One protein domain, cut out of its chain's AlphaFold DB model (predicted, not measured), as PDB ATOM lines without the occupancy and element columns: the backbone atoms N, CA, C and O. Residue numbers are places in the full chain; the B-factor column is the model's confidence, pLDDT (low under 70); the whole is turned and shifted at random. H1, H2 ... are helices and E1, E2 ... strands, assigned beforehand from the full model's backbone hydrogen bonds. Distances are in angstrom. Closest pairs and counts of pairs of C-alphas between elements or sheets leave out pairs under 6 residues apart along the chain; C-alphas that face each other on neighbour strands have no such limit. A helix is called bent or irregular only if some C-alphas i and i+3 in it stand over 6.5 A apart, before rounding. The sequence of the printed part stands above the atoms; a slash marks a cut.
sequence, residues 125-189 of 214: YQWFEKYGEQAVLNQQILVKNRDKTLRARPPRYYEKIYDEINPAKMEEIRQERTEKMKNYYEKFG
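This is residues 125 to 189 of the 214 residues of an uncharacterized protein of bioreactor metagenome (UniProt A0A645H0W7). This is a flat, loose V: the hairpin E1-E2 and the long helix H3 are arms spreading from a base where H1 and H2 pack about perpendicularly; residues 178 to 189 stick out. The printed part has 65 residues, in the order H1, E1, E2, H2, H3, mostly helix, with one antiparallel sheet, E1 - E2. The radius of gyration of the C-alphas is 14.0 A, the spans 41 by 35 by 14 A.

Look first at the antiparallel hairpin of E1, residues 141 to 145, and E2, residues 148 to 152: N 143 and O 150, 2.8 A apart, are within hydrogen-bond range. H1, residues 125 to 137, touches H2, residues 156 to 165, about perpendicular at 83 degrees; their closest C-alphas, Val 136 and Glu 159, are 6.2 A apart. H3, residues 167 to 187, touches H2 with residues 169 to 170 alone, at a steep tilt of 47 degrees, opposite ways; the closest C-alphas, Asp 163 and Met 170, are 5.6 A apart. Every O i to N i+4 pair is within range in H2 and H3, 6 of 9 in H1.

Find C-alpha 125 at (-6.972, -34.531, 10.652); H1 runs 16.5 A, irregular, with C-alphas 130 and 133 8.0 A apart. H3 runs 30.2 A to C-alpha 187 at (5.530, -14.717, 40.944).

The farthest C-alphas, Gln 126 and Gly 189, are 42.7 A apart. The printed part has no cut, its four links are tight, and no printed residue is under 70 in pLDDT.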
ATOM      1  N   TYR A 125      -7.101 -33.154  10.160       92.62
ATOM      2  CA  TYR A 125      -6.972 -34.531  10.652       92.62
ATOM      3  C   TYR A 125      -5.776 -35.271  10.040       92.62
ATOM      4  O   TYR A 125      -4.993 -35.870  10.761       92.62
ATOM      5  N   GLN A 126      -5.562 -35.150   8.727       91.88
ATOM      6  CA  GLN A 126      -4.419 -35.794   8.060       91.88
ATOM      7  C   GLN A 126      -3.068 -35.255   8.538       91.88
ATOM      8  O   GLN A 126      -2.053 -35.944   8.477       91.88
ATOM      9  N   TRP A 127      -3.042 -33.997   8.980       93.69
ATOM     10  CA  TRP A 127      -1.854 -33.423   9.591       93.69
ATOM     11  C   TRP A 127      -1.656 -33.988  10.998       93.69
ATOM     12  O   TRP A 127      -0.539 -34.352  11.358       93.69
ATOM     13  N   PHE A 128      -2.742 -34.119  11.765       95.25
ATOM     14  CA  PHE A 128      -2.719 -34.747  13.082       95.25
ATOM     15  C   PHE A 128      -2.201 -36.190  13.022       95.25
ATOM     16  O   PHE A 128      -1.333 -36.537  13.811       95.25
ATOM     17  N   GLU A 129      -2.643 -36.997  12.053       95.44
ATOM     18  CA  GLU A 129      -2.166 -38.381  11.882       95.44
ATOM     19  C   GLU A 129      -0.638 -38.480  11.748       95.44
ATOM     20  O   GLU A 129      -0.054 -39.488  12.122       95.44
ATOM     21  N   LYS A 130       0.017 -37.439  11.222       96.12
ATOM     22  CA  LYS A 130       1.470 -37.428  10.994       96.12
ATOM     23  C   LYS A 130       2.259 -36.738  12.102       96.12
ATOM     24  O   LYS A 130       3.367 -37.156  12.410       96.12
ATOM     25  N   TYR A 131       1.723 -35.650  12.651       96.19
ATOM     26  CA  TYR A 131       2.472 -34.717  13.504       96.19
ATOM     27  C   TYR A 131       1.710 -34.294  14.767       96.19
ATOM     28  O   TYR A 131       2.225 -33.532  15.584       96.19
ATOM     29  N   GLY A 132       0.467 -34.745  14.919       95.00
ATOM     30  CA  GLY A 132      -0.469 -34.301  15.946       95.00
ATOM     31  C   GLY A 132      -0.030 -34.643  17.358       95.00
ATOM     32  O   GLY A 132      -0.062 -33.772  18.220       95.00
ATOM     33  N   GLU A 133       0.435 -35.871  17.578       95.69
ATOM     34  CA  GLU A 133       0.964 -36.305  18.874       95.69
ATOM     35  C   GLU A 133       2.134 -35.421  19.318       95.69
ATOM     36  O   GLU A 133       2.066 -34.791  20.371       95.69
ATOM     37  N   GLN A 134       3.161 -35.273  18.475       96.38
ATOM     38  CA  GLN A 134       4.305 -34.410  18.784       96.38
ATOM     39  C   GLN A 134       3.881 -32.959  19.020       96.38
ATOM     40  O   GLN A 134       4.405 -32.298  19.914       96.38
ATOM     41  N   ALA A 135       2.920 -32.451  18.247       96.38
ATOM     42  CA  ALA A 135       2.389 -31.110  18.444       96.38
ATOM     43  C   ALA A 135       1.728 -30.948  19.818       96.38
ATOM     44  O   ALA A 135       1.962 -29.946  20.497       96.38
ATOM     45  N   VAL A 136       0.910 -31.921  20.230       96.56
ATOM     46  CA  VAL A 136       0.213 -31.915  21.521       96.56
ATOM     47  C   VAL A 136       1.202 -32.049  22.674       96.56
ATOM     48  O   VAL A 136       1.173 -31.212  23.576       96.56
ATOM     49  N   LEU A 137       2.120 -33.016  22.608       95.94
ATOM     50  CA  LEU A 137       3.151 -33.246  23.624       95.94
ATOM     51  C   LEU A 137       4.063 -32.028  23.803       95.94
ATOM     52  O   LEU A 137       4.283 -31.573  24.923       95.94
ATOM     53  N   ASN A 138       4.525 -31.435  22.700       95.62
ATOM     54  CA  ASN A 138       5.344 -30.220  22.737       95.62
ATOM     55  C   ASN A 138       4.527 -28.959  23.055       95.62
ATOM     56  O   ASN A 138       5.097 -27.878  23.213       95.62
ATOM     57  N   GLN A 139       3.196 -29.070  23.098       94.44
ATOM     58  CA  GLN A 139       2.246 -27.980  23.313       94.44
ATOM     59  C   GLN A 139       2.437 -26.803  22.339       94.44
ATOM     60  O   GLN A 139       2.047 -25.671  22.637       94.44
ATOM     61  N   GLN A 140       3.002 -27.063  21.155       95.81
ATOM     62  CA  GLN A 140       3.277 -26.056  20.134       95.81
ATOM     63  C   GLN A 140       3.194 -26.632  18.715       95.81
ATOM     64  O   GLN A 140       3.515 -27.789  18.461       95.81
ATOM     65  N   ILE A 141       2.821 -25.769  17.777       95.00
ATOM     66  CA  ILE A 141       2.968 -25.954  16.338       95.00
ATOM     67  C   ILE A 141       3.799 -24.806  15.771       95.00
ATOM     68  O   ILE A 141       3.727 -23.668  16.247       95.00
ATOM     69  N   LEU A 142       4.576 -25.112  14.735       92.88
ATOM     70  CA  LEU A 142       5.363 -24.135  13.996       92.88
ATOM     71  C   LEU A 142       4.668 -23.845  12.671       92.88
ATOM     72  O   LEU A 142       4.399 -24.758  11.890       92.88
ATOM     73  N   VAL A 143       4.367 -22.575  12.420       90.69
ATOM     74  CA  VAL A 143       3.681 -22.136  11.207       90.69
ATOM     75  C   VAL A 143       4.569 -21.155  10.463       90.69
ATOM     76  O   VAL A 143       4.937 -20.104  10.987       90.69
ATOM     77  N   LYS A 144       4.915 -21.495   9.222       87.69
ATOM     78  CA  LYS A 144       5.682 -20.601   8.358       87.69
ATOM     79  C   LYS A 144       4.800 -19.435   7.911       87.69
ATOM     80  O   LYS A 144       3.733 -19.640   7.337       87.69
ATOM     81  N   ASN A 145       5.272 -18.218   8.138       87.62
ATOM     82  CA  ASN A 145       4.665 -16.985   7.663       87.62
ATOM     83  C   ASN A 145       5.733 -16.141   6.960       87.62
ATOM     84  O   ASN A 145       6.492 -15.423   7.613       87.62
ATOM     85  N   ARG A 146       5.786 -16.240   5.626       83.69
ATOM     86  CA  ARG A 146       6.836 -15.629   4.794       83.69
ATOM     87  C   ARG A 146       8.226 -16.038   5.309       83.69
ATOM     88  O   ARG A 146       8.515 -17.235   5.344       83.69
ATOM     89  N   ASP A 147       9.024 -15.074   5.760       85.88
ATOM     90  CA  ASP A 147      10.387 -15.276   6.269       85.88
ATOM     91  C   ASP A 147      10.434 -15.553   7.780       85.88
ATOM     92  O   ASP A 147      11.501 -15.747   8.357       85.88
ATOM     93  N   LYS A 148       9.276 -15.570   8.450       89.81
ATOM     94  CA  LYS A 148       9.163 -15.796   9.894       89.81
ATOM     95  C   LYS A 148       8.546 -17.157  10.186       89.81
ATOM     96  O   LYS A 148       7.665 -17.632   9.472       89.81
ATOM     97  N   THR A 149       8.961 -17.755  11.298       93.12
ATOM     98  CA  THR A 149       8.295 -18.930  11.870       93.12
ATOM     99  C   THR A 149       7.521 -18.499  13.100       93.12
ATOM    100  O   THR A 149       8.097 -18.001  14.066       93.12
ATOM    101  N   LEU A 150       6.205 -18.670  13.057       91.56
ATOM    102  CA  LEU A 150       5.318 -18.402  14.179       91.56
ATOM    103  C   LEU A 150       5.189 -19.657  15.034       91.56
ATOM    104  O   LEU A 150       5.041 -20.761  14.510       91.56
ATOM    105  N   ARG A 151       5.203 -19.473  16.352       93.62
ATOM    106  CA  ARG A 151       4.835 -20.518  17.308       93.62
ATOM    107  C   ARG A 151       3.396 -20.288  17.735       93.62
ATOM    108  O   ARG A 151       3.048 -19.182  18.139       93.62
ATOM    109  N   ALA A 152       2.572 -21.321  17.646       91.31
ATOM    110  CA  ALA A 152       1.194 -21.283  18.114       91.31
ATOM    111  C   ALA A 152       0.887 -22.530  18.939       91.31
ATOM    112  O   ALA A 152       1.557 -23.551  18.809       91.31
ATOM    113  N   ARG A 153      -0.140 -22.464  19.786       91.88
ATOM    114  CA  ARG A 153      -0.636 -23.650  20.486       91.88
ATOM    115  C   ARG A 153      -1.361 -24.571  19.490       91.88
ATOM    116  O   ARG A 153      -2.043 -24.055  18.599       91.88
ATOM    117  N   PRO A 154      -1.267 -25.904  19.636       93.12
ATOM    118  CA  PRO A 154      -2.081 -26.824  18.858       93.12
ATOM    119  C   PRO A 154      -3.571 -26.480  19.001       93.12
ATOM    120  O   PRO A 154      -4.019 -26.121  20.097       93.12
ATOM    121  N   PRO A 155      -4.367 -26.584  17.925       92.25
ATOM    122  CA  PRO A 155      -5.810 -26.424  18.014       92.25
ATOM    123  C   PRO A 155      -6.416 -27.376  19.053       92.25
ATOM    124  O   PRO A 155      -6.029 -28.540  19.123       92.25
ATOM    125  N   ARG A 156      -7.453 -26.927  19.777       92.00
ATOM    126  CA  ARG A 156      -8.215 -27.786  20.713       92.00
ATOM    127  C   ARG A 156      -8.704 -29.085  20.067       92.00
ATOM    128  O   ARG A 156      -8.848 -30.088  20.745       92.00
ATOM    129  N   TYR A 157      -8.959 -29.061  18.759       93.38
ATOM    130  CA  TYR A 157      -9.318 -30.250  17.992       93.38
ATOM    131  C   TYR A 157      -8.261 -31.363  18.087       93.38
ATOM    132  O   TYR A 157      -8.627 -32.517  18.245       93.38
ATOM    133  N   TYR A 158      -6.970 -31.025  18.043       95.88
ATOM    134  CA  TYR A 158      -5.885 -32.005  18.161       95.88
ATOM    135  C   TYR A 158      -5.756 -32.527  19.586       95.88
ATOM    136  O   TYR A 158      -5.579 -33.723  19.774       95.88
ATOM    137  N   GLU A 159      -5.914 -31.647  20.580       94.50
ATOM    138  CA  GLU A 159      -5.950 -32.065  21.985       94.50
ATOM    139  C   GLU A 159      -7.093 -33.060  22.228       94.50
ATOM    140  O   GLU A 159      -6.862 -34.067  22.876       94.50
ATOM    141  N   LYS A 160      -8.285 -32.844  21.650       94.94
ATOM    142  CA  LYS A 160      -9.413 -33.788  21.756       94.94
ATOM    143  C   LYS A 160      -9.109 -35.157  21.152       94.94
ATOM    144  O   LYS A 160      -9.364 -36.159  21.798       94.94
ATOM    145  N   ILE A 161      -8.551 -35.199  19.939       95.19
ATOM    146  CA  ILE A 161      -8.190 -36.483  19.319       95.19
ATOM    147  C   ILE A 161      -7.128 -37.196  20.165       95.19
ATOM    148  O   ILE A 161      -7.212 -38.397  20.374       95.19
ATOM    149  N   TYR A 162      -6.127 -36.467  20.665       96.94
ATOM    150  CA  TYR A 162      -5.075 -37.068  21.480       96.94
ATOM    151  C   TYR A 162      -5.572 -37.515  22.864       96.94
ATOM    152  O   TYR A 162      -5.098 -38.521  23.371       96.94
ATOM    153  N   ASP A 163      -6.559 -36.831  23.446       97.31
ATOM    154  CA  ASP A 163      -7.230 -37.230  24.694       97.31
ATOM    155  C   ASP A 163      -7.980 -38.560  24.547       97.31
ATOM    156  O   ASP A 163      -7.964 -39.378  25.457       97.31
ATOM    157  N   GLU A 164      -8.571 -38.818  23.376       96.75
ATOM    158  CA  GLU A 164      -9.176 -40.118  23.049       96.75
ATOM    159  C   GLU A 164      -8.121 -41.234  22.907       96.75
ATOM    160  O   GLU A 164      -8.419 -42.396  23.173       96.75
ATOM    161  N   ILE A 165      -6.890 -40.894  22.503       96.44
ATOM    162  CA  ILE A 165      -5.783 -41.848  22.315       96.44
ATOM    163  C   ILE A 165      -5.057 -42.130  23.638       96.44
ATOM    164  O   ILE A 165      -4.755 -43.280  23.948       96.44
ATOM    165  N   ASN A 166      -4.738 -41.086  24.406       97.50
ATOM    166  CA  ASN A 166      -3.975 -41.169  25.647       97.50
ATOM    167  C   ASN A 166      -4.478 -40.133  26.679       97.50
ATOM    168  O   ASN A 166      -3.852 -39.080  26.873       97.50
ATOM    169  N   PRO A 167      -5.595 -40.430  27.369       97.62
ATOM    170  CA  PRO A 167      -6.204 -39.507  28.327       97.62
ATOM    171  C   PRO A 167      -5.306 -39.242  29.542       97.62
ATOM    172  O   PRO A 167      -5.273 -38.124  30.052       97.62
ATOM    173  N   ALA A 168      -4.525 -40.240  29.977       97.81
ATOM    174  CA  ALA A 168      -3.592 -40.096  31.094       97.81
ATOM    175  C   ALA A 168      -2.521 -39.037  30.792       97.81
ATOM    176  O   ALA A 168      -2.320 -38.109  31.576       97.81
ATOM    177  N   LYS A 169      -1.900 -39.100  29.605       97.19
ATOM    178  CA  LYS A 169      -0.900 -38.106  29.199       97.19
ATOM    179  C   LYS A 169      -1.504 -36.718  29.006       97.19
ATOM    180  O   LYS A 169      -0.853 -35.713  29.289       97.19
ATOM    181  N   MET A 170      -2.744 -36.637  28.531       96.81
ATOM    182  CA  MET A 170      -3.451 -35.359  28.452       96.81
ATOM    183  C   MET A 170      -3.719 -34.754  29.825       96.81
ATOM    184  O   MET A 170      -3.610 -33.535  29.972       96.81
ATOM    185  N   GLU A 171      -4.021 -35.575  30.826       96.81
ATOM    186  CA  GLU A 171      -4.206 -35.107  32.194       96.81
ATOM    187  C   GLU A 171      -2.905 -34.564  32.794       96.81
ATOM    188  O   GLU A 171      -2.906 -33.455  33.328       96.81
ATOM    189  N   GLU A 172      -1.772 -35.241  32.584       97.00
ATOM    190  CA  GLU A 172      -0.449 -34.709  32.948       97.00
ATOM    191  C   GLU A 172      -0.206 -33.324  32.320       97.00
ATOM    192  O   GLU A 172       0.154 -32.368  33.006       97.00
ATOM    193  N   ILE A 173      -0.489 -33.167  31.020       94.81
ATOM    194  CA  ILE A 173      -0.343 -31.881  30.318       94.81
ATOM    195  C   ILE A 173      -1.252 -30.797  30.926       94.81
ATOM    196  O   ILE A 173      -0.852 -29.630  31.024       94.81
ATOM    197  N   ARG A 174      -2.489 -31.130  31.321       92.81
ATOM    198  CA  ARG A 174      -3.408 -30.184  31.985       92.81
ATOM    199  C   ARG A 174      -2.881 -29.767  33.357       92.81
ATOM    200  O   ARG A 174      -2.942 -28.576  33.685       92.81
ATOM    201  N   GLN A 175      -2.325 -30.702  34.120       95.06
ATOM    202  CA  GLN A 175      -1.720 -30.442  35.425       95.06
ATOM    203  C   GLN A 175      -0.488 -29.545  35.293       95.06
ATOM    204  O   GLN A 175      -0.435 -28.498  35.936       95.06
ATOM    205  N   GLU A 176       0.430 -29.848  34.369       94.06
ATOM    206  CA  GLU A 176       1.598 -29.004  34.081       94.06
ATOM    207  C   GLU A 176       1.208 -27.561  33.727       94.06
ATOM    208  O   GLU A 176       1.854 -26.602  34.153       94.06
ATOM    209  N   ARG A 177       0.150 -27.381  32.925       89.50
ATOM    210  CA  ARG A 177      -0.358 -26.051  32.549       89.50
ATOM    211  C   ARG A 177      -0.935 -25.307  33.746       89.50
ATOM    212  O   ARG A 177      -0.714 -24.105  33.872       89.50
ATOM    213  N   THR A 178      -1.663 -26.017  34.602       89.31
ATOM    214  CA  THR A 178      -2.247 -25.464  35.827       89.31
ATOM    215  C   THR A 178      -1.152 -25.016  36.784       89.31
ATOM    216  O   THR A 178      -1.203 -23.902  37.298       89.31
ATOM    217  N   GLU A 179      -0.118 -25.836  36.952       91.94
ATOM    218  CA  GLU A 179       1.020 -25.545  37.816       91.94
ATOM    219  C   GLU A 179       1.845 -24.361  37.292       91.94
ATOM    220  O   GLU A 179       2.140 -23.421  38.028       91.94
ATOM    221  N   LYS A 180       2.132 -24.317  35.985       88.62
ATOM    222  CA  LYS A 180       2.783 -23.154  35.350       88.62
ATOM    223  C   LYS A 180       1.974 -21.869  35.532       88.62
ATOM    224  O   LYS A 180       2.555 -20.814  35.776       88.62
ATOM    225  N   MET A 181       0.646 -21.945  35.417       86.81
ATOM    226  CA  MET A 181      -0.245 -20.801  35.623       86.81
ATOM    227  C   MET A 181      -0.214 -20.315  37.079       86.81
ATOM    228  O   MET A 181      -0.078 -19.112  37.294       86.81
ATOM    229  N   LYS A 182      -0.294 -21.223  38.063       84.94
ATOM    230  CA  LYS A 182      -0.202 -20.886  39.495       84.94
ATOM    231  C   LYS A 182       1.122 -20.203  39.828       84.94
ATOM    232  O   LYS A 182       1.110 -19.081  40.319       84.94
ATOM    233  N   ASN A 183       2.240 -20.813  39.431       90.31
ATOM    234  CA  ASN A 183       3.578 -20.256  39.634       90.31
ATOM    235  C   ASN A 183       3.734 -18.863  39.004       90.31
ATOM    236  O   ASN A 183       4.343 -17.965  39.584       90.31
ATOM    237  N   TYR A 184       3.166 -18.649  37.813       85.38
ATOM    238  CA  TYR A 184       3.146 -17.332  37.180       85.38
ATOM    239  C   TYR A 184       2.319 -16.322  37.992       85.38
ATOM    240  O   TYR A 184       2.754 -15.187  38.183       85.38
ATOM    241  N   TYR A 185       1.148 -16.713  38.498       86.00
ATOM    242  CA  TYR A 185       0.316 -15.827  39.315       86.00
ATOM    243  C   TYR A 185       0.987 -15.444  40.625       86.00
ATOM    244  O   TYR A 185       1.006 -14.262  40.958       86.00
ATOM    245  N   GLU A 186       1.591 -16.402  41.318       87.12
ATOM    246  CA  GLU A 186       2.334 -16.154  42.552       87.12
ATOM    247  C   GLU A 186       3.519 -15.218  42.306       87.12
ATOM    248  O   GLU A 186       3.620 -14.167  42.938       87.12
ATOM    249  N   LYS A 187       4.353 -15.523  41.301       92.12
ATOM    250  CA  LYS A 187       5.530 -14.717  40.944       92.12
ATOM    251  C   LYS A 187       5.200 -13.250  40.658       92.12
ATOM    252  O   LYS A 187       6.006 -12.374  40.959       92.12
ATOM    253  N   PHE A 188       4.050 -12.975  40.045       88.00
ATOM    254  CA  PHE A 188       3.644 -11.624  39.644       88.00
ATOM    255  C   PHE A 188       2.538 -11.018  40.525       88.00
ATOM    256  O   PHE A 188       1.965  -9.982  40.155       88.00
ATOM    257  N   GLY A 189       2.216 -11.653  41.660       88.44
ATOM    258  CA  GLY A 189       1.159 -11.215  42.575       88.44
ATOM    259  C   GLY A 189      -0.179 -10.994  41.863       88.44
ATOM    260  O   GLY A 189      -0.833  -9.965  42.049       88.44
TER     261      GLY A 189